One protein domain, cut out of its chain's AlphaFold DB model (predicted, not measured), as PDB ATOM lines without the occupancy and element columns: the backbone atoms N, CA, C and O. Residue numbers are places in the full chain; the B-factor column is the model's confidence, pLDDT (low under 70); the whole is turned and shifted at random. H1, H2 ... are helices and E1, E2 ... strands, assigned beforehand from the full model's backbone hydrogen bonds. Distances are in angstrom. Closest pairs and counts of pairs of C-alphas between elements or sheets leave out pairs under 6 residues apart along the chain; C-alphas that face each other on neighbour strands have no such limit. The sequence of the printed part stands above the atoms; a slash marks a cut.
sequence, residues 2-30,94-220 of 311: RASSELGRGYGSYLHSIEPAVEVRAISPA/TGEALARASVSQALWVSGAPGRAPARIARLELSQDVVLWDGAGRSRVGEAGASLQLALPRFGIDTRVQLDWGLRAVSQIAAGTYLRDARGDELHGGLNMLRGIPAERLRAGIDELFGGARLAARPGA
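AT A GLANCE: This is residues 2 to 30 and 94 to 220 of the 311 residues of an uncharacterized protein of Deltaproteobacteria bacterium (UniProt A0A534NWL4). The domain is a single long, twisted wall of antiparallel strands, with no second sheet facing it; its long strands E3 to E9 run side by side roughly along the longest axis. Two short helices, H1 and H2, lie near one end of this wall and only graze it, while the short strands E1 and E2 share one edge, beside different parts of E3. The printed part has 156 residues, with nine named strands followed by two named helices, and is mostly strand. It is loose, with a radius of gyration of the C-alphas of 18.8 A, and elongated, spanning 56 by 36 by 23 A.

IN THESE COORDINATES: The long strands are E3, residues 14 to 27, 39.5 A from first to last C-alpha; E4, residues 96 to 109, 40.4 A; E5, residues 118 to 133, 40.3 A; E6, residues 139 to 151, 38.8 A; E7, residues 154 to 163, 30.8 A; E8, residues 168 to 179, 34.9 A; and E9, residues 185 to 194, 29.6 A. E1, residues 2 to 4, begins at C-alpha 2 (-5.567, -13.700, -32.247), and E2 holds residues 7 to 11. E9 ends at C-alpha 194 (-8.384, -41.743, -24.965). H1, residues 195 to 203, follows directly, and H2, residues 210 to 214, ends at C-alpha 214 (-2.153, -39.826, -37.053).

HOW THE PARTS SIT: E4 to E9 form a meander, each strand the antiparallel neighbour of the one before. E5, which bends by 73 degrees at residue 121, has N 123 and O 105 of E4 at 2.8 A, within hydrogen-bond range. E5 and E6 are a hairpin, with N 124 and O 146 at 2.8 A. E6 and E7 have N 145 and O 160 at 2.9 A; E7 and E8, N 157 and O 175 at 2.8 A; E8 and the edge strand E9, N 174 and O 190 at 2.8 A. E3 has E4 on one side, with N 19 and O 104 at 2.8 A, and E1 and E2 on the other side. E1 has N 3 and O 22 of E3 at 2.8 A, and E2 has N 9 and O 16 at 2.8 A. H1 grazes the sheet with residues 195 to 201, and the C-alphas of Ser 170 and Pro 197 are 6.5 A apart. H2 grazes it with residues 210 to 214. H1 and H2 are close but not clearly touching, their closest C-alphas, those of Ile 196 and Arg 213, 7.2 A apart. H1 has 4 of 5 O i to N i+4 pairs within hydrogen-bond range; H2 has 0 of 1, beside 2 of 2 O i to N i+3 pairs.

THE WHOLE: The two C-alphas farthest apart, those of Gly 136 and Arg 182, are 57.3 A apart. Residues 31 to 93 are not printed, and C-alphas 30 and 94 are 8.7 A apart across this cut, in the link from E3 to E4. Of the links that are printed whole, none is long. Mean pLDDT of the printed part is 77.0; 40 residues are under 70, namely 26 to 30, 94 to 96, 113 to 115, 133 to 136 and 195 to 219.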
ATOM      1  N   ARG A   2      -4.147 -13.467 -32.560       78.94
ATOM      2  CA  ARG A   2      -5.567 -13.700 -32.247       78.94
ATOM      3  C   ARG A   2      -6.414 -12.513 -32.696       78.94
ATOM      4  O   ARG A   2      -6.020 -11.371 -32.485       78.94
ATOM      5  N   ALA A   3      -7.568 -12.799 -33.280       78.19
ATOM      6  CA  ALA A   3      -8.616 -11.836 -33.579       78.19
ATOM      7  C   ALA A   3      -9.913 -12.313 -32.922       78.19
ATOM      8  O   ALA A   3     -10.279 -13.479 -33.056       78.19
ATOM      9  N   SER A   4     -10.612 -11.432 -32.215       86.44
ATOM     10  CA  SER A   4     -11.953 -11.711 -31.704       86.44
ATOM     11  C   SER A   4     -12.841 -10.482 -31.813       86.44
ATOM     12  O   SER A   4     -12.366  -9.352 -31.947       86.44
ATOM     13  N   SER A   5     -14.147 -10.718 -31.819       85.19
ATOM     14  CA  SER A   5     -15.166  -9.675 -31.810       85.19
ATOM     15  C   SER A   5     -16.250 -10.100 -30.840       85.19
ATOM     16  O   SER A   5     -16.677 -11.247 -30.885       85.19
ATOM     17  N   GLU A   6     -16.686  -9.204 -29.960       88.25
ATOM     18  CA  GLU A   6     -17.761  -9.487 -29.013       88.25
ATOM     19  C   GLU A   6     -19.042  -8.760 -29.430       88.25
ATOM     20  O   GLU A   6     -19.046  -7.556 -29.691       88.25
ATOM     21  N   LEU A   7     -20.147  -9.503 -29.467       89.19
ATOM     22  CA  LEU A   7     -21.493  -8.993 -29.698       89.19
ATOM     23  C   LEU A   7     -22.344  -9.261 -28.459       89.19
ATOM     24  O   LEU A   7     -22.626 -10.412 -28.128       89.19
ATOM     25  N   GLY A   8     -22.775  -8.196 -27.783       88.75
ATOM     26  CA  GLY A   8     -23.605  -8.266 -26.582       88.75
ATOM     27  C   GLY A   8     -25.037  -7.780 -26.816       88.75
ATOM     28  O   GLY A   8     -25.264  -6.800 -27.524       88.75
ATOM     29  N   ARG A   9     -26.016  -8.424 -26.172       87.69
ATOM     30  CA  ARG A   9     -27.407  -7.958 -26.079       87.69
ATOM     31  C   ARG A   9     -27.924  -8.077 -24.647       87.69
ATOM     32  O   ARG A   9     -27.942  -9.164 -24.071       87.69
ATOM     33  N   GLY A  10     -28.357  -6.951 -24.087       88.06
ATOM     34  CA  GLY A  10     -28.958  -6.883 -22.754       88.06
ATOM     35  C   GLY A  10     -30.437  -7.281 -22.739       88.06
ATOM     36  O   GLY A  10     -31.174  -7.000 -23.683       88.06
ATOM     37  N   TYR A  11     -30.861  -7.893 -21.635       86.88
ATOM     38  CA  TYR A  11     -32.238  -8.272 -21.315       86.88
ATOM     39  C   TYR A  11     -32.502  -8.014 -19.822       86.88
ATOM     40  O   TYR A  11     -32.362  -8.905 -18.985       86.88
ATOM     41  N   GLY A  12     -32.856  -6.777 -19.459       86.31
ATOM     42  CA  GLY A  12     -33.036  -6.395 -18.053       86.31
ATOM     43  C   GLY A  12     -31.736  -6.547 -17.251       86.31
ATOM     44  O   GLY A  12     -30.742  -5.904 -17.573       86.31
ATOM     45  N   SER A  13     -31.739  -7.411 -16.233       86.06
ATOM     46  CA  SER A  13     -30.561  -7.752 -15.417       86.06
ATOM     47  C   SER A  13     -29.615  -8.766 -16.072       86.06
ATOM     48  O   SER A  13     -28.609  -9.137 -15.470       86.06
ATOM     49  N   TYR A  14     -29.916  -9.235 -17.282       87.31
ATOM     50  CA  TYR A  14     -29.105 -10.217 -17.995       87.31
ATOM     51  C   TYR A  14     -28.371  -9.584 -19.176       87.31
ATOM     52  O   TYR A  14     -28.895  -8.697 -19.846       87.31
ATOM     53  N   LEU A  15     -27.174 -10.082 -19.478       89.38
ATOM     54  CA  LEU A  15     -26.437  -9.770 -20.700       89.38
ATOM     55  C   LEU A  15     -26.068 -11.081 -21.386       89.38
ATOM     56  O   LEU A  15     -25.387 -11.920 -20.809       89.38
ATOM     57  N   HIS A  16     -26.518 -11.254 -22.620       92.62
ATOM     58  CA  HIS A  16     -26.073 -12.340 -23.480       92.62
ATOM     59  C   HIS A  16     -24.944 -11.828 -24.373       92.62
ATOM     60  O   HIS A  16     -25.142 -10.815 -25.046       92.62
ATOM     61  N   SER A  17     -23.795 -12.501 -24.400       91.19
ATOM     62  CA  SER A  17     -22.700 -12.174 -25.318       91.19
ATOM     63  C   SER A  17     -22.292 -13.358 -26.185       91.19
ATOM     64  O   SER A  17     -22.382 -14.515 -25.776       91.19
ATOM     65  N   ILE A  18     -21.878 -13.055 -27.413       93.69
ATOM     66  CA  ILE A  18     -21.319 -13.997 -28.379       93.69
ATOM     67  C   ILE A  18     -19.954 -13.450 -28.795       93.69
ATOM     68  O   ILE A  18     -19.868 -12.337 -29.305       93.69
ATOM     69  N   GLU A  19     -18.905 -14.240 -28.604       94.00
ATOM     70  CA  GLU A  19     -17.535 -13.912 -28.986       94.00
ATOM     71  C   GLU A  19     -17.002 -14.975 -29.957       94.00
ATOM     72  O   GLU A  19     -16.524 -16.031 -29.522       94.00
ATOM     73  N   PRO A  20     -17.103 -14.758 -31.280       92.69
ATOM     74  CA  PRO A  20     -16.249 -15.444 -32.237       92.69
ATOM     75  C   PRO A  20     -14.787 -15.019 -32.061       92.69
ATOM     76  O   PRO A  20     -14.469 -13.831 -31.962       92.69
ATOM     77  N   ALA A  21     -13.890 -15.994 -32.094       89.62
ATOM     78  CA  ALA A  21     -12.456 -15.777 -32.105       89.62
ATOM     79  C   ALA A  21     -11.781 -16.687 -33.133       89.62
ATOM     80  O   ALA A  21     -12.181 -17.829 -33.350       89.62
ATOM     81  N   VAL A  22     -10.729 -16.169 -33.753       88.00
ATOM     82  CA  VAL A  22      -9.795 -16.940 -34.566       88.00
ATOM     83  C   VAL A  22      -8.399 -16.685 -34.035       88.00
ATOM     84  O   VAL A  22      -7.989 -15.544 -33.819       88.00
ATOM     85  N   GLU A  23      -7.658 -17.755 -33.823       80.81
ATOM     86  CA  GLU A  23      -6.294 -17.714 -33.342       80.81
ATOM     87  C   GLU A  23      -5.402 -18.538 -34.261       80.81
ATOM     88  O   GLU A  23      -5.725 -19.670 -34.590       80.81
ATOM     89  N   VAL A  24      -4.277 -17.967 -34.674       77.44
ATOM     90  CA  VAL A  24      -3.250 -18.651 -35.455       77.44
ATOM     91  C   VAL A  24      -1.978 -18.707 -34.625       77.44
ATOM     92  O   VAL A  24      -1.486 -17.670 -34.163       77.44
ATOM     93  N   ARG A  25      -1.453 -19.915 -34.443       70.88
ATOM     94  CA  ARG A  25      -0.229 -20.204 -33.695       70.88
ATOM     95  C   ARG A  25       0.762 -20.912 -34.607       70.88
ATOM     96  O   ARG A  25       0.378 -21.788 -35.378       70.88
ATOM     97  N   ALA A  26       2.025 -20.527 -34.509       65.25
ATOM     98  CA  ALA A  26       3.126 -21.300 -35.056       65.25
ATOM     99  C   ALA A  26       3.773 -22.054 -33.896       65.25
ATOM    100  O   ALA A  26       3.995 -21.474 -32.837       65.25
ATOM    101  N   ILE A  27       4.026 -23.336 -34.101       59.44
ATOM    102  CA  ILE A  27       4.541 -24.261 -33.105       59.44
ATOM    103  C   ILE A  27       5.848 -24.834 -33.637       59.44
ATOM    104  O   ILE A  27       6.004 -25.107 -34.831       59.44
ATOM    105  N   SER A  28       6.803 -25.002 -32.734       53.28
ATOM    106  CA  SER A  28       8.057 -25.702 -32.987       53.28
ATOM    107  C   SER A  28       7.812 -27.111 -33.558       53.28
ATOM    108  O   SER A  28       6.766 -27.705 -33.288       53.28
ATOM    109  N   PRO A  29       8.762 -27.684 -34.320       48.38
ATOM    110  CA  PRO A  29       8.620 -29.030 -34.869       48.38
ATOM    111  C   PRO A  29       8.273 -30.047 -33.780       48.38
ATOM    112  O   PRO A  29       8.850 -30.015 -32.687       48.38
ATOM    113  N   ALA A  30       7.373 -30.978 -34.101       44.88
ATOM    114  CA  ALA A  30       7.145 -32.152 -33.271       44.88
ATOM    115  C   ALA A  30       8.490 -32.854 -33.017       44.88
ATOM    116  O   ALA A  30       9.288 -33.032 -33.943       44.88
ATOM    117  N   THR A  94      10.540 -26.399 -40.498       51.72
ATOM    118  CA  THR A  94       9.987 -27.738 -40.206       51.72
ATOM    119  C   THR A  94       8.932 -27.790 -39.068       51.72
ATOM    120  O   THR A  94       8.618 -28.879 -38.590       51.72
ATOM    121  N   GLY A  95       8.402 -26.649 -38.593       57.47
ATOM    122  CA  GLY A  95       7.397 -26.556 -37.504       57.47
ATOM    123  C   GLY A  95       5.960 -27.023 -37.825       57.47
ATOM    124  O   GLY A  95       5.707 -27.633 -38.854       57.47
ATOM    125  N   GLU A  96       4.984 -26.714 -36.965       63.75
ATOM    126  CA  GLU A  96       3.546 -26.842 -37.275       63.75
ATOM    127  C   GLU A  96       2.860 -25.466 -37.211       63.75
ATOM    128  O   GLU A  96       3.168 -24.643 -36.354       63.75
ATOM    129  N   ALA A  97       1.909 -25.191 -38.104       71.88
ATOM    130  CA  ALA A  97       1.056 -24.004 -38.029       71.88
ATOM    131  C   ALA A  97      -0.384 -24.427 -37.734       71.88
ATOM    132  O   ALA A  97      -0.983 -25.180 -38.505       71.88
ATOM    133  N   LEU A  98      -0.951 -23.929 -36.637       75.06
ATOM    134  CA  LEU A  98      -2.313 -24.217 -36.200       75.06
ATOM    135  C   LEU A  98      -3.198 -22.982 -36.335       75.06
ATOM    136  O   LEU A  98      -2.795 -21.873 -35.992       75.06
ATOM    137  N   ALA A  99      -4.435 -23.191 -36.766       81.25
ATOM    138  CA  ALA A  99      -5.511 -22.223 -36.655       81.25
ATOM    139  C   ALA A  99      -6.634 -22.803 -35.798       81.25
ATOM    140  O   ALA A  99      -7.122 -23.894 -36.070       81.25
ATOM    141  N   ARG A 100      -7.074 -22.053 -34.796       86.12
ATOM    142  CA  ARG A 100      -8.238 -22.352 -33.972       86.12
ATOM    143  C   ARG A 100      -9.323 -21.338 -34.266       86.12
ATOM    144  O   ARG A 100      -9.110 -20.141 -34.097       86.12
ATOM    145  N   ALA A 101     -10.492 -21.814 -34.662       90.56
ATOM    146  CA  ALA A 101     -11.713 -21.026 -34.659       90.56
ATOM    147  C   ALA A 101     -12.536 -21.411 -33.430       90.56
ATOM    148  O   ALA A 101     -12.710 -22.595 -33.146       90.56
ATOM    149  N   SER A 102     -13.056 -20.435 -32.698       94.25
ATOM    150  CA  SER A 102     -13.979 -20.684 -31.598       94.25
ATOM    151  C   SER A 102     -15.136 -19.698 -31.590       94.25
ATOM    152  O   SER A 102     -15.041 -18.577 -32.082       94.25
ATOM    153  N   VAL A 103     -16.257 -20.143 -31.035       96.31
ATOM    154  CA  VAL A 103     -17.422 -19.311 -30.752       96.31
ATOM    155  C   VAL A 103     -17.809 -19.559 -29.306       96.31
ATOM    156  O   VAL A 103     -18.155 -20.678 -28.931       96.31
ATOM    157  N   SER A 104     -17.735 -18.510 -28.491       95.75
ATOM    158  CA  SER A 104     -18.143 -18.540 -27.089       95.75
ATOM    159  C   SER A 104     -19.443 -17.766 -26.926       95.75
ATOM    160  O   SER A 104     -19.492 -16.576 -27.210       95.75
ATOM    161  N   GLN A 105     -20.491 -18.420 -26.442       96.38
ATOM    162  CA  GLN A 105     -21.725 -17.773 -26.009       96.38
ATOM    163  C   GLN A 105     -21.750 -17.743 -24.488       96.38
ATOM    164  O   GLN A 105     -21.479 -18.756 -23.847       96.38
ATOM    165  N   ALA A 106     -22.062 -16.599 -23.898       94.00
ATOM    166  CA  ALA A 106     -22.104 -16.431 -22.457       94.00
ATOM    167  C   ALA A 106     -23.374 -15.703 -22.023       94.00
ATOM    168  O   ALA A 106     -23.849 -14.782 -22.685       94.00
ATOM    169  N   LEU A 107     -23.903 -16.109 -20.873       91.62
ATOM    170  CA  LEU A 107     -24.966 -15.402 -20.177       91.62
ATOM    171  C   LEU A 107     -24.413 -14.843 -18.872       91.62
ATOM    172  O   LEU A 107     -23.889 -15.577 -18.030       91.62
ATOM    173  N   TRP A 108     -24.565 -13.539 -18.708       90.88
ATOM    174  CA  TRP A 108     -24.123 -12.771 -17.561       90.88
ATOM    175  C   TRP A 108     -25.328 -12.227 -16.806       90.88
ATOM    176  O   TRP A 108     -26.350 -11.897 -17.406       90.88
ATOM    177  N   VAL A 109     -25.189 -12.100 -15.492       86.69
ATOM    178  CA  VAL A 109     -26.151 -11.427 -14.617       86.69
ATOM    179  C   VAL A 109     -25.490 -10.186 -14.042       86.69
ATOM    180  O   VAL A 109     -24.343 -10.235 -13.590       86.69
ATOM    181  N   SER A 110     -26.218  -9.073 -14.043       78.56
ATOM    182  CA  SER A 110     -25.817  -7.845 -13.372       78.56
ATOM    183  C   SER A 110     -25.556  -8.134 -11.896       78.56
ATOM    184  O   SER A 110     -26.422  -8.671 -11.199       78.56
ATOM    185  N   GLY A 111     -24.370  -7.773 -11.410       70.56
ATOM    186  CA  GLY A 111     -24.074  -7.845  -9.986       70.56
ATOM    187  C   GLY A 111     -24.998  -6.926  -9.181       70.56
ATOM    188  O   GLY A 111     -25.549  -5.956  -9.704       70.56
ATOM    189  N   ALA A 112     -25.150  -7.215  -7.886       72.81
ATOM    190  CA  ALA A 112     -25.691  -6.231  -6.948       72.81
ATOM    191  C   ALA A 112     -24.875  -4.919  -7.024       72.81
ATOM    192  O   ALA A 112     -23.705  -4.973  -7.415       72.81
ATOM    193  N   PRO A 113     -25.429  -3.755  -6.633       67.31
ATOM    194  CA  PRO A 113     -24.691  -2.491  -6.646       67.31
ATOM    195  C   PRO A 113     -23.311  -2.629  -5.980       67.31
ATOM    196  O   PRO A 113     -23.209  -3.093  -4.846       67.31
ATOM    197  N   GLY A 114     -22.249  -2.277  -6.709       61.91
ATOM    198  CA  GLY A 114     -20.859  -2.430  -6.255       61.91
ATOM    199  C   GLY A 114     -20.222  -3.809  -6.489       61.91
ATOM    200  O   GLY A 114     -19.084  -4.018  -6.078       61.91
ATOM    201  N   ARG A 115     -20.906  -4.755  -7.151       64.62
ATOM    202  CA  ARG A 115     -20.339  -6.050  -7.570       64.62
ATOM    203  C   ARG A 115     -20.213  -6.141  -9.086       64.62
ATOM    204  O   ARG A 115     -21.091  -5.691  -9.820       64.62
ATOM    205  N   ALA A 116     -19.135  -6.776  -9.543       72.19
ATOM    206  CA  ALA A 116     -18.948  -7.080 -10.955       72.19
ATOM    207  C   ALA A 116     -20.046  -8.040 -11.464       72.19
ATOM    208  O   ALA A 116     -20.540  -8.869 -10.689       72.19
ATOM    209  N   PRO A 117     -20.430  -7.948 -12.749       75.25
ATOM    210  CA  PRO A 117     -21.294  -8.933 -13.386       75.25
ATOM    211  C   PRO A 117     -20.736 -10.350 -13.247       75.25
ATOM    212  O   PRO A 117     -19.527 -10.565 -13.332       75.25
ATOM    213  N   ALA A 118     -21.624 -11.322 -13.059       82.56
ATOM    214  CA  ALA A 118     -21.254 -12.725 -12.925       82.56
ATOM    215  C   ALA A 118     -21.687 -13.506 -14.167       82.56
ATOM    216  O   ALA A 118     -22.845 -13.418 -14.579       82.56
ATOM    217  N   ARG A 119     -20.779 -14.294 -14.752       89.00
ATOM    218  CA  ARG A 119     -21.123 -15.242 -15.816       89.00
ATOM    219  C   ARG A 119     -21.802 -16.451 -15.194       89.00
ATOM    220  O   ARG A 119     -21.179 -17.151 -14.403       89.00
ATOM    221  N   ILE A 120     -23.051 -16.694 -15.566       89.75
ATOM    222  CA  ILE A 120     -23.828 -17.822 -15.049       89.75
ATOM    223  C   ILE A 120     -23.862 -18.994 -16.014       89.75
ATOM    224  O   ILE A 120     -23.997 -20.116 -15.559       89.75
ATOM    225  N   ALA A 121     -23.719 -18.770 -17.319       93.50
ATOM    226  CA  ALA A 121     -23.643 -19.853 -18.289       93.50
ATOM    227  C   ALA A 121     -22.652 -19.518 -19.401       93.50
ATOM    228  O   ALA A 121     -22.478 -18.347 -19.753       93.50
ATOM    229  N   ARG A 122     -22.011 -20.543 -19.958       95.56
ATOM    230  CA  ARG A 122     -21.128 -20.432 -21.113       95.56
ATOM    231  C   ARG A 122     -21.207 -21.689 -21.963       95.56
ATOM    232  O   ARG A 122     -21.078 -22.781 -21.429       95.56
ATOM    233  N   LEU A 123     -21.353 -21.517 -23.266       97.44
ATOM    234  CA  LEU A 123     -21.161 -22.552 -24.271       97.44
ATOM    235  C   LEU A 123     -19.969 -22.137 -25.134       97.44
ATOM    236  O   LEU A 123     -20.000 -21.067 -25.735       97.44
ATOM    237  N   GLU A 124     -18.923 -22.949 -25.198       96.56
ATOM    238  CA  GLU A 124     -17.799 -22.744 -26.111       96.56
ATOM    239  C   GLU A 124     -17.773 -23.875 -27.133       96.56
ATOM    240  O   GLU A 124     -17.794 -25.049 -26.774       96.56
ATOM    241  N   LEU A 125     -17.712 -23.513 -28.408       97.50
ATOM    242  CA  LEU A 125     -17.442 -24.429 -29.506       97.50
ATOM    243  C   LEU A 125     -16.095 -24.047 -30.109       97.50
ATOM    244  O   LEU A 125     -15.833 -22.861 -30.313       97.50
ATOM    245  N   SER A 126     -15.247 -25.024 -30.405       93.56
ATOM    246  CA  SER A 126     -13.949 -24.795 -31.038       93.56
ATOM    247  C   SER A 126     -13.657 -25.820 -32.124       93.56
ATOM    248  O   SER A 126     -14.056 -26.977 -32.028       93.56
ATOM    249  N   GLN A 127     -12.928 -25.394 -33.145       92.19
ATOM    250  CA  GLN A 127     -12.395 -26.238 -34.201       92.19
ATOM    251  C   GLN A 127     -10.958 -25.816 -34.479       92.19
ATOM    252  O   GLN A 127     -10.699 -24.677 -34.869       92.19
ATOM    253  N   ASP A 128     -10.049 -26.767 -34.335       84.62
ATOM    254  CA  ASP A 128      -8.646 -26.608 -34.668       84.62
ATOM    255  C   ASP A 128      -8.384 -27.155 -36.072       84.62
ATOM    256  O   ASP A 128      -8.972 -28.149 -36.509       84.62
ATOM    257  N   VAL A 129      -7.489 -26.508 -36.796       83.44
ATOM    258  CA  VAL A 129      -7.029 -26.888 -38.128       83.44
ATOM    259  C   VAL A 129      -5.516 -26.799 -38.117       83.44
ATOM    260  O   VAL A 129      -4.946 -25.766 -37.776       83.44
ATOM    261  N   VAL A 130      -4.856 -27.879 -38.519       80.50
ATOM    262  CA  VAL A 130      -3.429 -27.843 -38.822       80.50
ATOM    263  C   VAL A 130      -3.307 -27.292 -40.235       80.50
ATOM    264  O   VAL A 130      -3.668 -27.963 -41.204       80.50
ATOM    265  N   LEU A 131      -2.859 -26.047 -40.350       78.94
ATOM    266  CA  LEU A 131      -2.631 -25.387 -41.632       78.94
ATOM    267  C   LEU A 131      -1.412 -25.981 -42.343       78.94
ATOM    268  O   LEU A 131      -1.410 -26.080 -43.568       78.94
ATOM    269  N   TRP A 132      -0.397 -26.377 -41.573       72.31
ATOM    270  CA  TRP A 132       0.850 -26.936 -42.085       72.31
ATOM    271  C   TRP A 132       1.507 -27.845 -41.038       72.31
ATOM    272  O   TRP A 132       1.656 -27.429 -39.892       72.31
ATOM    273  N   ASP A 133       1.875 -29.072 -41.417       67.25
ATOM    274  CA  ASP A 133       2.370 -30.126 -40.514       67.25
ATOM    275  C   ASP A 133       3.873 -30.446 -40.669       67.25
ATOM    276  O   ASP A 133       4.249 -31.614 -40.649       67.25
ATOM    277  N   GLY A 134       4.748 -29.465 -40.918       63.16
ATOM    278  CA  GLY A 134       6.198 -29.686 -41.099       63.16
ATOM    279  C   GLY A 134       6.590 -30.456 -42.372       63.16
ATOM    280  O   GLY A 134       7.678 -30.271 -42.909       63.16
ATOM    281  N   ALA A 135       5.679 -31.276 -42.904       65.88
ATOM    282  CA  ALA A 135       5.775 -32.064 -44.124       65.88
ATOM    283  C   ALA A 135       4.919 -31.478 -45.263       65.88
ATOM    284  O   ALA A 135       4.747 -32.118 -46.302       65.88
ATOM    285  N   GLY A 136       4.372 -30.270 -45.092       68.44
ATOM    286  CA  GLY A 136       3.605 -29.587 -46.136       68.44
ATOM    287  C   GLY A 136       2.123 -29.939 -46.207       68.44
ATOM    288  O   GLY A 136       1.452 -29.483 -47.131       68.44
ATOM    289  N   ARG A 137       1.584 -30.737 -45.281       74.38
ATOM    290  CA  ARG A 137       0.181 -31.170 -45.313       74.38
ATOM    291  C   ARG A 137      -0.668 -30.327 -44.372       74.38
ATOM    292  O   ARG A 137      -0.214 -29.863 -43.329       74.38
ATOM    293  N   SER A 138      -1.932 -30.172 -44.743       80.25
ATOM    294  CA  SER A 138      -2.967 -29.584 -43.900       80.25
ATOM    295  C   SER A 138      -3.972 -30.654 -43.494       80.25
ATOM    296  O   SER A 138      -4.191 -31.637 -44.212       80.25
ATOM    297  N   ARG A 139      -4.585 -30.488 -42.324       79.00
ATOM    298  CA  ARG A 139      -5.638 -31.387 -41.850       79.00
ATOM    299  C   ARG A 139      -6.568 -30.698 -40.871       79.00
ATOM    300  O   ARG A 139      -6.188 -29.770 -40.160       79.00
ATOM    301  N   VAL A 140      -7.776 -31.235 -40.772       83.56
ATOM    302  CA  VAL A 140      -8.681 -30.896 -39.676       83.56
ATOM    303  C   VAL A 140      -8.109 -31.487 -38.379       83.56
ATOM    304  O   VAL A 140      -7.671 -32.641 -38.352       83.56
ATOM    305  N   GLY A 141      -8.025 -30.653 -37.342       78.69
ATOM    306  CA  GLY A 141      -7.457 -30.968 -36.032       78.69
ATOM    307  C   GLY A 141      -8.505 -31.521 -35.071       78.69
ATOM    308  O   GLY A 141      -9.183 -32.495 -35.382       78.69
ATOM    309  N   GLU A 142      -8.641 -30.912 -33.899       84.00
ATOM    310  CA  GLU A 142      -9.628 -31.300 -32.890       84.00
ATOM    311  C   GLU A 142     -10.861 -30.390 -32.937       84.00
ATOM    312  O   GLU A 142     -10.757 -29.191 -33.180       84.00
ATOM    313  N   ALA A 143     -12.043 -30.954 -32.710       88.94
ATOM    314  CA  ALA A 143     -13.257 -30.198 -32.426       88.94
ATOM    315  C   ALA A 143     -13.583 -30.312 -30.937       88.94
ATOM    316  O   ALA A 143     -13.527 -31.399 -30.367       88.94
ATOM    317  N   GLY A 144     -13.938 -29.198 -30.310       93.06
ATOM    318  CA  GLY A 144     -14.271 -29.120 -28.896       93.06
ATOM    319  C   GLY A 144     -15.637 -28.490 -28.677       93.06
ATOM    320  O   GLY A 144     -16.030 -27.562 -29.383       93.06
ATOM    321  N   ALA A 145     -16.343 -28.977 -27.667       95.94
ATOM    322  CA  ALA A 145     -17.509 -28.314 -27.105       95.94
ATOM    323  C   ALA A 145     -17.387 -28.317 -25.583       95.94
ATOM    324  O   ALA A 145     -17.080 -29.357 -24.998       95.94
ATOM    325  N   SER A 146     -17.639 -27.182 -24.936       95.44
ATOM    326  CA  SER A 146     -17.778 -27.111 -23.486       95.44
ATOM    327  C   SER A 146     -19.005 -26.314 -23.077       95.44
ATOM    328  O   SER A 146     -19.365 -25.320 -23.706       95.44
ATOM    329  N   LEU A 147     -19.662 -26.767 -22.015       96.56
ATOM    330  CA  LEU A 147     -20.797 -26.094 -21.405       96.56
ATOM    331  C   LEU A 147     -20.518 -25.937 -19.915       96.56
ATOM    332  O   LEU A 147     -20.288 -26.919 -19.214       96.56
ATOM    333  N   GLN A 148     -20.591 -24.699 -19.447       95.44
ATOM    334  CA  GLN A 148     -20.436 -24.314 -18.055       95.44
ATOM    335  C   GLN A 148     -21.715 -23.626 -17.577       95.44
ATOM    336  O   GLN A 148     -22.234 -22.734 -18.246       95.44
ATOM    337  N   LEU A 149     -22.197 -24.001 -16.398       94.38
ATOM    338  CA  LEU A 149     -23.256 -23.333 -15.649       94.38
ATOM    339  C   LEU A 149     -22.712 -23.074 -14.241       94.38
ATOM    340  O   LEU A 149     -22.301 -24.010 -13.567       94.38
ATOM    341  N   ALA A 150     -22.697 -21.823 -13.801       88.81
ATOM    342  CA  ALA A 150     -22.157 -21.399 -12.515       88.81
ATOM    343  C   ALA A 150     -23.203 -20.563 -11.766       88.81
ATOM    344  O   ALA A 150     -23.344 -19.356 -11.965       88.81
ATOM    345  N   LEU A 151     -23.965 -21.225 -10.901       86.25
ATOM    346  CA  LEU A 151     -24.919 -20.607  -9.986       86.25
ATOM    347  C   LEU A 151     -24.297 -20.516  -8.577       86.25
ATOM    348  O   LEU A 151     -23.368 -21.258  -8.260       86.25
ATOM    349  N   PRO A 152     -24.811 -19.655  -7.675       82.19
ATOM    350  CA  PRO A 152     -24.178 -19.413  -6.372       82.19
ATOM    351  C   PRO A 152     -23.948 -20.652  -5.496       82.19
ATOM    352  O   PRO A 152     -23.043 -20.655  -4.670       82.19
ATOM    353  N   ARG A 153     -24.786 -21.682  -5.646       88.31
ATOM    354  CA  ARG A 153     -24.732 -22.925  -4.859       88.31
ATOM    355  C   ARG A 153     -24.543 -24.170  -5.706       88.31
ATOM    356  O   ARG A 153     -24.558 -25.263  -5.163       88.31
ATOM    357  N   PHE A 154     -24.463 -24.026  -7.019       92.81
ATOM    358  CA  PHE A 154     -24.512 -25.154  -7.930       92.81
ATOM    359  C   PHE A 154     -23.725 -24.835  -9.182       92.81
ATOM    360  O   PHE A 154     -23.883 -23.748  -9.736       92.81
ATOM    361  N   GLY A 155     -22.951 -25.789  -9.669       90.62
ATOM    362  CA  GLY A 155     -22.371 -25.664 -10.989       90.62
ATOM    363  C   GLY A 155     -22.336 -26.969 -11.748       90.62
ATOM    364  O   GLY A 155     -22.408 -28.058 -11.176       90.62
ATOM    365  N   ILE A 156     -22.248 -26.816 -13.062       93.69
ATOM    366  CA  ILE A 156     -21.981 -27.875 -14.022       93.69
ATOM    367  C   ILE A 156     -20.842 -27.387 -14.911       93.69
ATOM    368  O   ILE A 156     -20.864 -26.249 -15.376       93.69
ATOM    369  N   ASP A 157     -19.889 -28.261 -15.183       91.69
ATOM    370  CA  ASP A 157     -18.878 -28.075 -16.214       91.69
ATOM    371  C   ASP A 157     -18.837 -29.338 -17.069       91.69
ATOM    372  O   ASP A 157     -18.815 -30.446 -16.547       91.69
ATOM    373  N   THR A 158     -18.907 -29.204 -18.383       95.00
ATOM    374  CA  THR A 158     -18.836 -30.339 -19.302       95.00
ATOM    375  C   THR A 158     -17.965 -29.983 -20.485       95.00
ATOM    376  O   THR A 158     -17.942 -28.836 -20.930       95.00
ATOM    377  N   ARG A 159     -17.261 -30.979 -21.012       91.81
ATOM    378  CA  ARG A 159     -16.358 -30.856 -22.147       91.81
ATOM    379  C   ARG A 159     -16.346 -32.151 -22.942       91.81
ATOM    380  O   ARG A 159     -16.179 -33.231 -22.383       91.81
ATOM    381  N   VAL A 160     -16.459 -32.041 -24.256       93.75
ATOM    382  CA  VAL A 160     -16.241 -33.146 -25.191       93.75
ATOM    383  C   VAL A 160     -15.250 -32.684 -26.244       93.75
ATOM    384  O   VAL A 160     -15.353 -31.565 -26.748       93.75
ATOM    385  N   GLN A 161     -14.293 -33.543 -26.575       90.00
ATOM    386  CA  GLN A 161     -13.350 -33.314 -27.661       90.00
ATOM    387  C   GLN A 161     -13.356 -34.483 -28.636       90.00
ATOM    388  O   GLN A 161     -13.362 -35.649 -28.238       90.00
ATOM    389  N   LEU A 162     -13.345 -34.160 -29.921       88.38
ATOM    390  CA  LEU A 162     -13.241 -35.080 -31.041       88.38
ATOM    391  C   LEU A 162     -11.927 -34.802 -31.764       88.38
ATOM    392  O   LEU A 162     -11.683 -33.671 -32.168       88.38
ATOM    393  N   ASP A 163     -11.121 -35.832 -31.996       81.00
ATOM    394  CA  ASP A 163      -9.958 -35.732 -32.877       81.00
ATOM    395  C   ASP A 163     -10.337 -36.284 -34.258       81.00
ATOM    396  O   ASP A 163     -10.654 -37.470 -34.408       81.00
ATOM    397  N   TRP A 164     -10.320 -35.418 -35.276       81.06
ATOM    398  CA  TRP A 164     -10.655 -35.794 -36.650       81.06
ATOM    399  C   TRP A 164      -9.612 -36.722 -37.281       81.06
ATOM    400  O   TRP A 164      -9.968 -37.541 -38.132       81.06
ATOM    401  N   GLY A 165      -8.352 -36.647 -36.843       74.56
ATOM    402  CA  GLY A 165      -7.290 -37.564 -37.253       74.56
ATOM    403  C   GLY A 165      -7.541 -38.988 -36.755       74.56
ATOM    404  O   GLY A 165      -7.374 -39.943 -37.510       74.56
ATOM    405  N   LEU A 166      -8.031 -39.123 -35.521       72.81
ATOM    406  CA  LEU A 166      -8.424 -40.411 -34.932       72.81
ATOM    407  C   LEU A 166      -9.849 -40.848 -35.310       72.81
ATOM    408  O   LEU A 166     -10.218 -42.000 -35.071       72.81
ATOM    409  N   ARG A 167     -10.659 -39.934 -35.865       83.31
ATOM    410  CA  ARG A 167     -12.104 -40.096 -36.111       83.31
ATOM    411  C   ARG A 167     -12.854 -40.592 -34.872       83.31
ATOM    412  O   ARG A 167     -13.746 -41.433 -34.963       83.31
ATOM    413  N   ALA A 168     -12.457 -40.098 -33.704       84.19
ATOM    414  CA  ALA A 168     -12.946 -40.602 -32.432       84.19
ATOM    415  C   ALA A 168     -12.931 -39.521 -31.352       84.19
ATOM    416  O   ALA A 168     -12.121 -38.595 -31.380       84.19
ATOM    417  N   VAL A 169     -13.821 -39.668 -30.368       86.69
ATOM    418  CA  VAL A 169     -13.833 -38.816 -29.173       86.69
ATOM    419  C   VAL A 169     -12.532 -39.035 -28.399       86.69
ATOM    420  O   VAL A 169     -12.220 -40.176 -28.039       86.69
ATOM    421  N   SER A 170     -11.772 -37.962 -28.185       80.81
ATOM    422  CA  SER A 170     -10.486 -37.939 -27.481       80.81
ATOM    423  C   SER A 170     -10.649 -37.645 -25.990       80.81
ATOM    424  O   SER A 170      -9.902 -38.208 -25.190       80.81
ATOM    425  N   GLN A 171     -11.651 -36.843 -25.611       85.00
ATOM    426  CA  GLN A 171     -11.960 -36.513 -24.219       85.00
ATOM    427  C   GLN A 171     -13.468 -36.392 -23.986       85.00
ATOM    428  O   GLN A 171     -14.192 -35.819 -24.800       85.00
ATOM    429  N   ILE A 172     -13.911 -36.870 -22.826       88.75
ATOM    430  CA  ILE A 172     -15.197 -36.538 -22.215       88.75
ATOM    431  C   ILE A 172     -14.916 -36.159 -20.767       88.75
ATOM    432  O   ILE A 172     -14.407 -36.976 -20.005       88.75
ATOM    433  N   ALA A 173     -15.266 -34.942 -20.380       87.62
ATOM    434  CA  ALA A 173     -15.259 -34.515 -18.997       87.62
ATOM    435  C   ALA A 173     -16.626 -33.938 -18.630       87.62
ATOM    436  O   ALA A 173     -17.263 -33.247 -19.422       87.62
ATOM    437  N   ALA A 174     -17.083 -34.244 -17.430       92.25
ATOM    438  CA  ALA A 174     -18.260 -33.658 -16.828       92.25
ATOM    439  C   ALA A 174     -17.998 -33.494 -15.335       92.25
ATOM    440  O   ALA A 174     -17.340 -34.322 -14.717       92.25
ATOM    441  N   GLY A 175     -18.521 -32.434 -14.755       93.31
ATOM    442  CA  GLY A 175     -18.389 -32.100 -13.356       93.31
ATOM    443  C   GLY A 175     -19.653 -31.401 -12.908       93.31
ATOM    444  O   GLY A 175     -20.260 -30.632 -13.650       93.31
ATOM    445  N   THR A 176     -20.063 -31.676 -11.687       94.94
ATOM    446  CA  THR A 176     -21.104 -30.942 -10.999       94.94
ATOM    447  C   THR A 176     -20.700 -30.760  -9.553       94.94
ATOM    448  O   THR A 176     -20.054 -31.627  -8.966       94.94
ATOM    449  N   TYR A 177     -21.084 -29.631  -8.981       90.19
ATOM    450  CA  TYR A 177     -20.925 -29.387  -7.561       90.19
ATOM    451  C   TYR A 177     -22.165 -28.704  -7.002       90.19
ATOM    452  O   TYR A 177     -22.877 -27.980  -7.701       90.19
ATOM    453  N   LEU A 178     -22.391 -28.915  -5.715       91.56
ATOM    454  CA  LEU A 178     -23.353 -28.228  -4.880       91.56
ATOM    455  C   LEU A 178     -22.594 -27.685  -3.671       91.56
ATOM    456  O   LEU A 178     -21.916 -28.450  -2.996       91.56
ATOM    457  N   ARG A 179     -22.728 -26.393  -3.371       88.81
ATOM    458  CA  ARG A 179     -22.090 -25.754  -2.216       88.81
ATOM    459  C   ARG A 179     -23.089 -24.939  -1.401       88.81
ATOM    460  O   ARG A 179     -23.926 -24.228  -1.961       88.81
ATOM    461  N   ASP A 180     -23.007 -25.014  -0.079       87.19
ATOM    462  CA  ASP A 180     -23.815 -24.200   0.828       87.19
ATOM    463  C   ASP A 180     -23.123 -22.871   1.216       87.19
ATOM    464  O   ASP A 180     -22.007 -22.564   0.801       87.19
ATOM    465  N   ALA A 181     -23.797 -22.040   2.018       81.50
ATOM    466  CA  ALA A 181     -23.244 -20.756   2.465       81.50
ATOM    467  C   ALA A 181     -22.116 -20.887   3.510       81.50
ATOM    468  O   ALA A 181     -21.373 -19.932   3.727       81.50
ATOM    469  N   ARG A 182     -21.998 -22.048   4.166       77.81
ATOM    470  CA  ARG A 182     -20.918 -22.387   5.107       77.81
ATOM    471  C   ARG A 182     -19.683 -22.914   4.372       77.81
ATOM    472  O   ARG A 182     -18.621 -23.060   4.971       77.81
ATOM    473  N   GLY A 183     -19.825 -23.153   3.071       78.19
ATOM    474  CA  GLY A 183     -18.816 -23.701   2.193       78.19
ATOM    475  C   GLY A 183     -18.911 -25.212   2.051       78.19
ATOM    476  O   GLY A 183     -18.136 -25.729   1.260       78.19
ATOM    477  N   ASP A 184     -19.796 -25.914   2.776       84.12
ATOM    478  CA  ASP A 184     -20.024 -27.367   2.668       84.12
ATOM    479  C   ASP A 184     -20.342 -27.733   1.227       84.12
ATOM    480  O   ASP A 184     -21.090 -27.018   0.559       84.12
ATOM    481  N   GLU A 185     -19.754 -28.815   0.740       88.38
ATOM    482  CA  GLU A 185     -19.732 -29.134  -0.678       88.38
ATOM    483  C   GLU A 185     -20.020 -30.608  -0.935       88.38
ATOM    484  O   GLU A 185     -19.566 -31.479  -0.199       88.38
ATOM    485  N   LEU A 186     -20.751 -30.872  -2.011       91.75
ATOM    486  CA  LEU A 186     -20.850 -32.171  -2.658       91.75
ATOM    487  C   LEU A 186     -20.464 -31.978  -4.114       91.75
ATOM    488  O   LEU A 186     -20.953 -31.047  -4.751       91.75
ATOM    489  N   HIS A 187     -19.643 -32.858  -4.659       90.56
ATOM    490  CA  HIS A 187     -19.288 -32.812  -6.065       90.56
ATOM    491  C   HIS A 187     -19.260 -34.209  -6.671       90.56
ATOM    492  O   HIS A 187     -19.133 -35.229  -5.995       90.56
ATOM    493  N   GLY A 188     -19.402 -34.247  -7.985       84.12
ATOM    494  CA  GLY A 188     -19.320 -35.457  -8.774       84.12
ATOM    495  C   GLY A 188     -18.829 -35.121 -10.162       84.12
ATOM    496  O   GLY A 188     -19.088 -34.037 -10.678       84.12
ATOM    497  N   GLY A 189     -18.118 -36.041 -10.779       91.75
ATOM    498  CA  GLY A 189     -17.580 -35.835 -12.100       91.75
ATOM    499  C   GLY A 189     -17.332 -37.132 -12.830       91.75
ATOM    500  O   GLY A 189     -17.459 -38.227 -12.295       91.75
ATOM    501  N   LEU A 190     -16.991 -36.978 -14.092       85.62
ATOM    502  CA  LEU A 190     -16.534 -38.001 -15.001       85.62
ATOM    503  C   LEU A 190     -15.381 -37.381 -15.767       85.62
ATOM    504  O   LEU A 190     -15.530 -36.298 -16.322       85.62
ATOM    505  N   ASN A 191     -14.253 -38.068 -15.836       81.50
ATOM    506  CA  ASN A 191     -13.194 -37.687 -16.756       81.50
ATOM    507  C   ASN A 191     -12.714 -38.933 -17.482       81.50
ATOM    508  O   ASN A 191     -12.238 -39.879 -16.859       81.50
ATOM    509  N   MET A 192     -12.868 -38.932 -18.796       78.50
ATOM    510  CA  MET A 192     -12.453 -39.999 -19.682       78.50
ATOM    511  C   MET A 192     -11.609 -39.412 -20.799       78.50
ATOM    512  O   MET A 192     -12.002 -38.466 -21.476       78.50
ATOM    513  N   LEU A 193     -10.452 -40.014 -21.016       77.31
ATOM    514  CA  LEU A 193      -9.483 -39.615 -22.019       77.31
ATOM    515  C   LEU A 193      -9.099 -40.835 -22.835       77.31
ATOM    516  O   LEU A 193      -8.940 -41.933 -22.304       77.31
ATOM    517  N   ARG A 194      -8.925 -40.665 -24.140       72.75
ATOM    518  CA  ARG A 194      -8.384 -41.743 -24.965       72.75
ATOM    519  C   ARG A 194      -6.900 -41.892 -24.633       72.75
ATOM    520  O   ARG A 194      -6.231 -40.882 -24.450       72.75
ATOM    521  N   GLY A 195      -6.393 -43.124 -24.544       54.38
ATOM    522  CA  GLY A 195      -5.039 -43.405 -24.025       54.38
ATOM    523  C   GLY A 195      -3.920 -42.546 -24.640       54.38
ATOM    524  O   GLY A 195      -3.123 -41.967 -23.912       54.38
ATOM    525  N   ILE A 196      -3.940 -42.353 -25.965       49.66
ATOM    526  CA  ILE A 196      -2.943 -41.542 -26.688       49.66
ATOM    527  C   ILE A 196      -2.986 -40.048 -26.269       49.66
ATOM    528  O   ILE A 196      -1.933 -39.487 -25.968       49.66
ATOM    529  N   PRO A 197      -4.158 -39.380 -26.218       45.41
ATOM    530  CA  PRO A 197      -4.302 -38.062 -25.587       45.41
ATOM    531  C   PRO A 197      -3.967 -38.008 -24.087       45.41
ATOM    532  O   PRO A 197      -3.373 -37.035 -23.635       45.41
ATOM    533  N   ALA A 198      -4.331 -39.028 -23.301       35.50
ATOM    534  CA  ALA A 198      -4.187 -39.018 -21.841       35.50
ATOM    535  C   ALA A 198      -2.722 -38.933 -21.380       35.50
ATOM    536  O   ALA A 198      -2.408 -38.207 -20.436       35.50
ATOM    537  N   GLU A 199      -1.827 -39.659 -22.049       34.56
ATOM    538  CA  GLU A 199      -0.385 -39.645 -21.770       34.56
ATOM    539  C   GLU A 199       0.254 -38.298 -22.125       34.56
ATOM    540  O   GLU A 199       1.121 -37.802 -21.408       34.56
ATOM    541  N   ARG A 200      -0.230 -37.660 -23.194       39.75
ATOM    542  CA  ARG A 200       0.304 -36.392 -23.707       39.75
ATOM    543  C   ARG A 200      -0.182 -35.187 -22.907       39.75
ATOM    544  O   ARG A 200       0.627 -34.322 -22.580       39.75
ATOM    545  N   LEU A 201      -1.448 -35.194 -22.481       34.78
ATOM    546  CA  LEU A 201      -2.011 -34.219 -21.539       34.78
ATOM    547  C   LEU A 201      -1.364 -34.319 -20.150       34.78
ATOM    548  O   LEU A 201      -1.039 -33.292 -19.562       34.78
ATOM    549  N   ARG A 202      -1.119 -35.535 -19.631       33.75
ATOM    550  CA  ARG A 202      -0.416 -35.729 -18.343       33.75
ATOM    551  C   ARG A 202       1.039 -35.275 -18.379       33.75
ATOM    552  O   ARG A 202       1.546 -34.825 -17.357       33.75
ATOM    553  N   ALA A 203       1.698 -35.379 -19.530       28.45
ATOM    554  CA  ALA A 203       3.051 -34.872 -19.703       28.45
ATOM    555  C   ALA A 203       3.096 -33.350 -19.950       28.45
ATOM    556  O   ALA A 203       4.170 -32.764 -19.851       28.45
ATOM    557  N   GLY A 204       1.961 -32.703 -20.254       32.16
ATOM    558  CA  GLY A 204       1.917 -31.300 -20.687       32.16
ATOM    559  C   GLY A 204       2.465 -31.092 -22.104       32.16
ATOM    560  O   GLY A 204       2.925 -30.007 -22.437       32.16
ATOM    561  N   ILE A 205       2.459 -32.147 -22.927       41.97
ATOM    562  CA  ILE A 205       3.165 -32.234 -24.208       41.97
ATOM    563  C   ILE A 205       2.170 -32.560 -25.330       41.97
ATOM    564  O   ILE A 205       2.308 -33.535 -26.073       41.97
ATOM    565  N   ASP A 206       1.104 -31.773 -25.450       41.25
ATOM    566  CA  ASP A 206       0.131 -32.005 -26.520       41.25
ATOM    567  C   ASP A 206       0.674 -31.617 -27.905       41.25
ATOM    568  O   ASP A 206       0.271 -32.219 -28.905       41.25
ATOM    569  N   GLU A 207       1.631 -30.688 -27.945       42.47
ATOM    570  CA  GLU A 207       2.139 -30.039 -29.159       42.47
ATOM    571  C   GLU A 207       3.323 -30.777 -29.812       42.47
ATOM    572  O   GLU A 207       3.460 -30.771 -31.030       42.47
ATOM    573  N   LEU A 208       4.149 -31.508 -29.047       39.81
ATOM    574  CA  LEU A 208       5.372 -32.137 -29.587       39.81
ATOM    575  C   LEU A 208       5.139 -33.477 -30.311       39.81
ATOM    576  O   LEU A 208       6.091 -34.037 -30.848       39.81
ATOM    577  N   PHE A 209       3.914 -34.015 -30.342       41.97
ATOM    578  CA  PHE A 209       3.649 -35.368 -30.863       41.97
ATOM    579  C   PHE A 209       2.546 -35.446 -31.936       41.97
ATOM    580  O   PHE A 209       2.025 -36.538 -32.198       41.97
ATOM    581  N   GLY A 210       2.191 -34.329 -32.583       40.41
ATOM    582  CA  GLY A 210       1.133 -34.248 -33.605       40.41
ATOM    583  C   GLY A 210       1.202 -35.346 -34.678       40.41
ATOM    584  O   GLY A 210       0.203 -36.019 -34.948       40.41
ATOM    585  N   GLY A 211       2.399 -35.637 -35.200       40.38
ATOM    586  CA  GLY A 211       2.621 -36.693 -36.200       40.38
ATOM    587  C   GLY A 211       2.363 -38.126 -35.707       40.38
ATOM    588  O   GLY A 211       1.829 -38.950 -36.449       40.38
ATOM    589  N   ALA A 212       2.655 -38.432 -34.439       41.75
ATOM    590  CA  ALA A 212       2.434 -39.763 -33.864       41.75
ATOM    591  C   ALA A 212       0.945 -40.055 -33.580       41.75
ATOM    592  O   ALA A 212       0.566 -41.211 -33.415       41.75
ATOM    593  N   ARG A 213       0.091 -39.021 -33.515       46.94
ATOM    594  CA  ARG A 213      -1.370 -39.157 -33.336       46.94
ATOM    595  C   ARG A 213      -2.040 -39.772 -34.573       46.94
ATOM    596  O   ARG A 213      -2.957 -40.569 -34.439       46.94
ATOM    597  N   LEU A 214      -1.546 -39.444 -35.769       46.09
ATOM    598  CA  LEU A 214      -2.153 -39.826 -37.053       46.09
ATOM    599  C   LEU A 214      -1.877 -41.274 -37.480       46.09
ATOM    600  O   LEU A 214      -2.594 -41.807 -38.322       46.09
ATOM    601  N   ALA A 215      -0.835 -41.906 -36.935       43.84
ATOM    602  CA  ALA A 215      -0.414 -43.254 -37.324       43.84
ATOM    603  C   ALA A 215      -0.970 -44.368 -36.415       43.84
ATOM    604  O   ALA A 215      -0.840 -45.548 -36.739       43.84
ATOM    605  N   ALA A 216      -1.578 -44.017 -35.278       49.41
ATOM    606  CA  ALA A 216      -2.014 -44.973 -34.267       49.41
ATOM    607  C   ALA A 216      -3.517 -45.280 -34.367       49.41
ATOM    608  O   ALA A 216      -4.339 -44.402 -34.628       49.41
ATOM    609  N   ARG A 217      -3.901 -46.540 -34.118       54.41
ATOM    610  CA  ARG A 217      -5.320 -46.907 -33.980       54.41
ATOM    611  C   ARG A 217      -5.890 -46.259 -32.711       54.41
ATOM    612  O   ARG A 217      -5.218 -46.287 -31.679       54.41
ATOM    613  N   PRO A 218      -7.122 -45.722 -32.740       60.50
ATOM    614  CA  PRO A 218      -7.719 -45.132 -31.549       60.50
ATOM    615  C   PRO A 218      -7.919 -46.206 -30.465       60.50
ATOM    616  O   PRO A 218      -8.761 -47.090 -30.612       60.50
ATOM    617  N   GLY A 219      -7.153 -46.122 -29.370       67.25
ATOM    618  CA  GLY A 219      -7.328 -46.962 -28.173       67.25
ATOM    619  C   GLY A 219      -8.634 -46.656 -27.427       67.25
ATOM    620  O   GLY A 219      -9.359 -45.753 -27.827       67.25
ATOM    621  N   ALA A 220      -8.967 -47.377 -26.354       73.06
ATOM    622  CA  ALA A 220     -10.186 -47.118 -25.574       73.06
ATOM    623  C   ALA A 220     -10.146 -45.765 -24.823       73.06
ATOM    624  O   ALA A 220      -9.084 -45.158 -24.662       73.06
TER     625      ALA A 220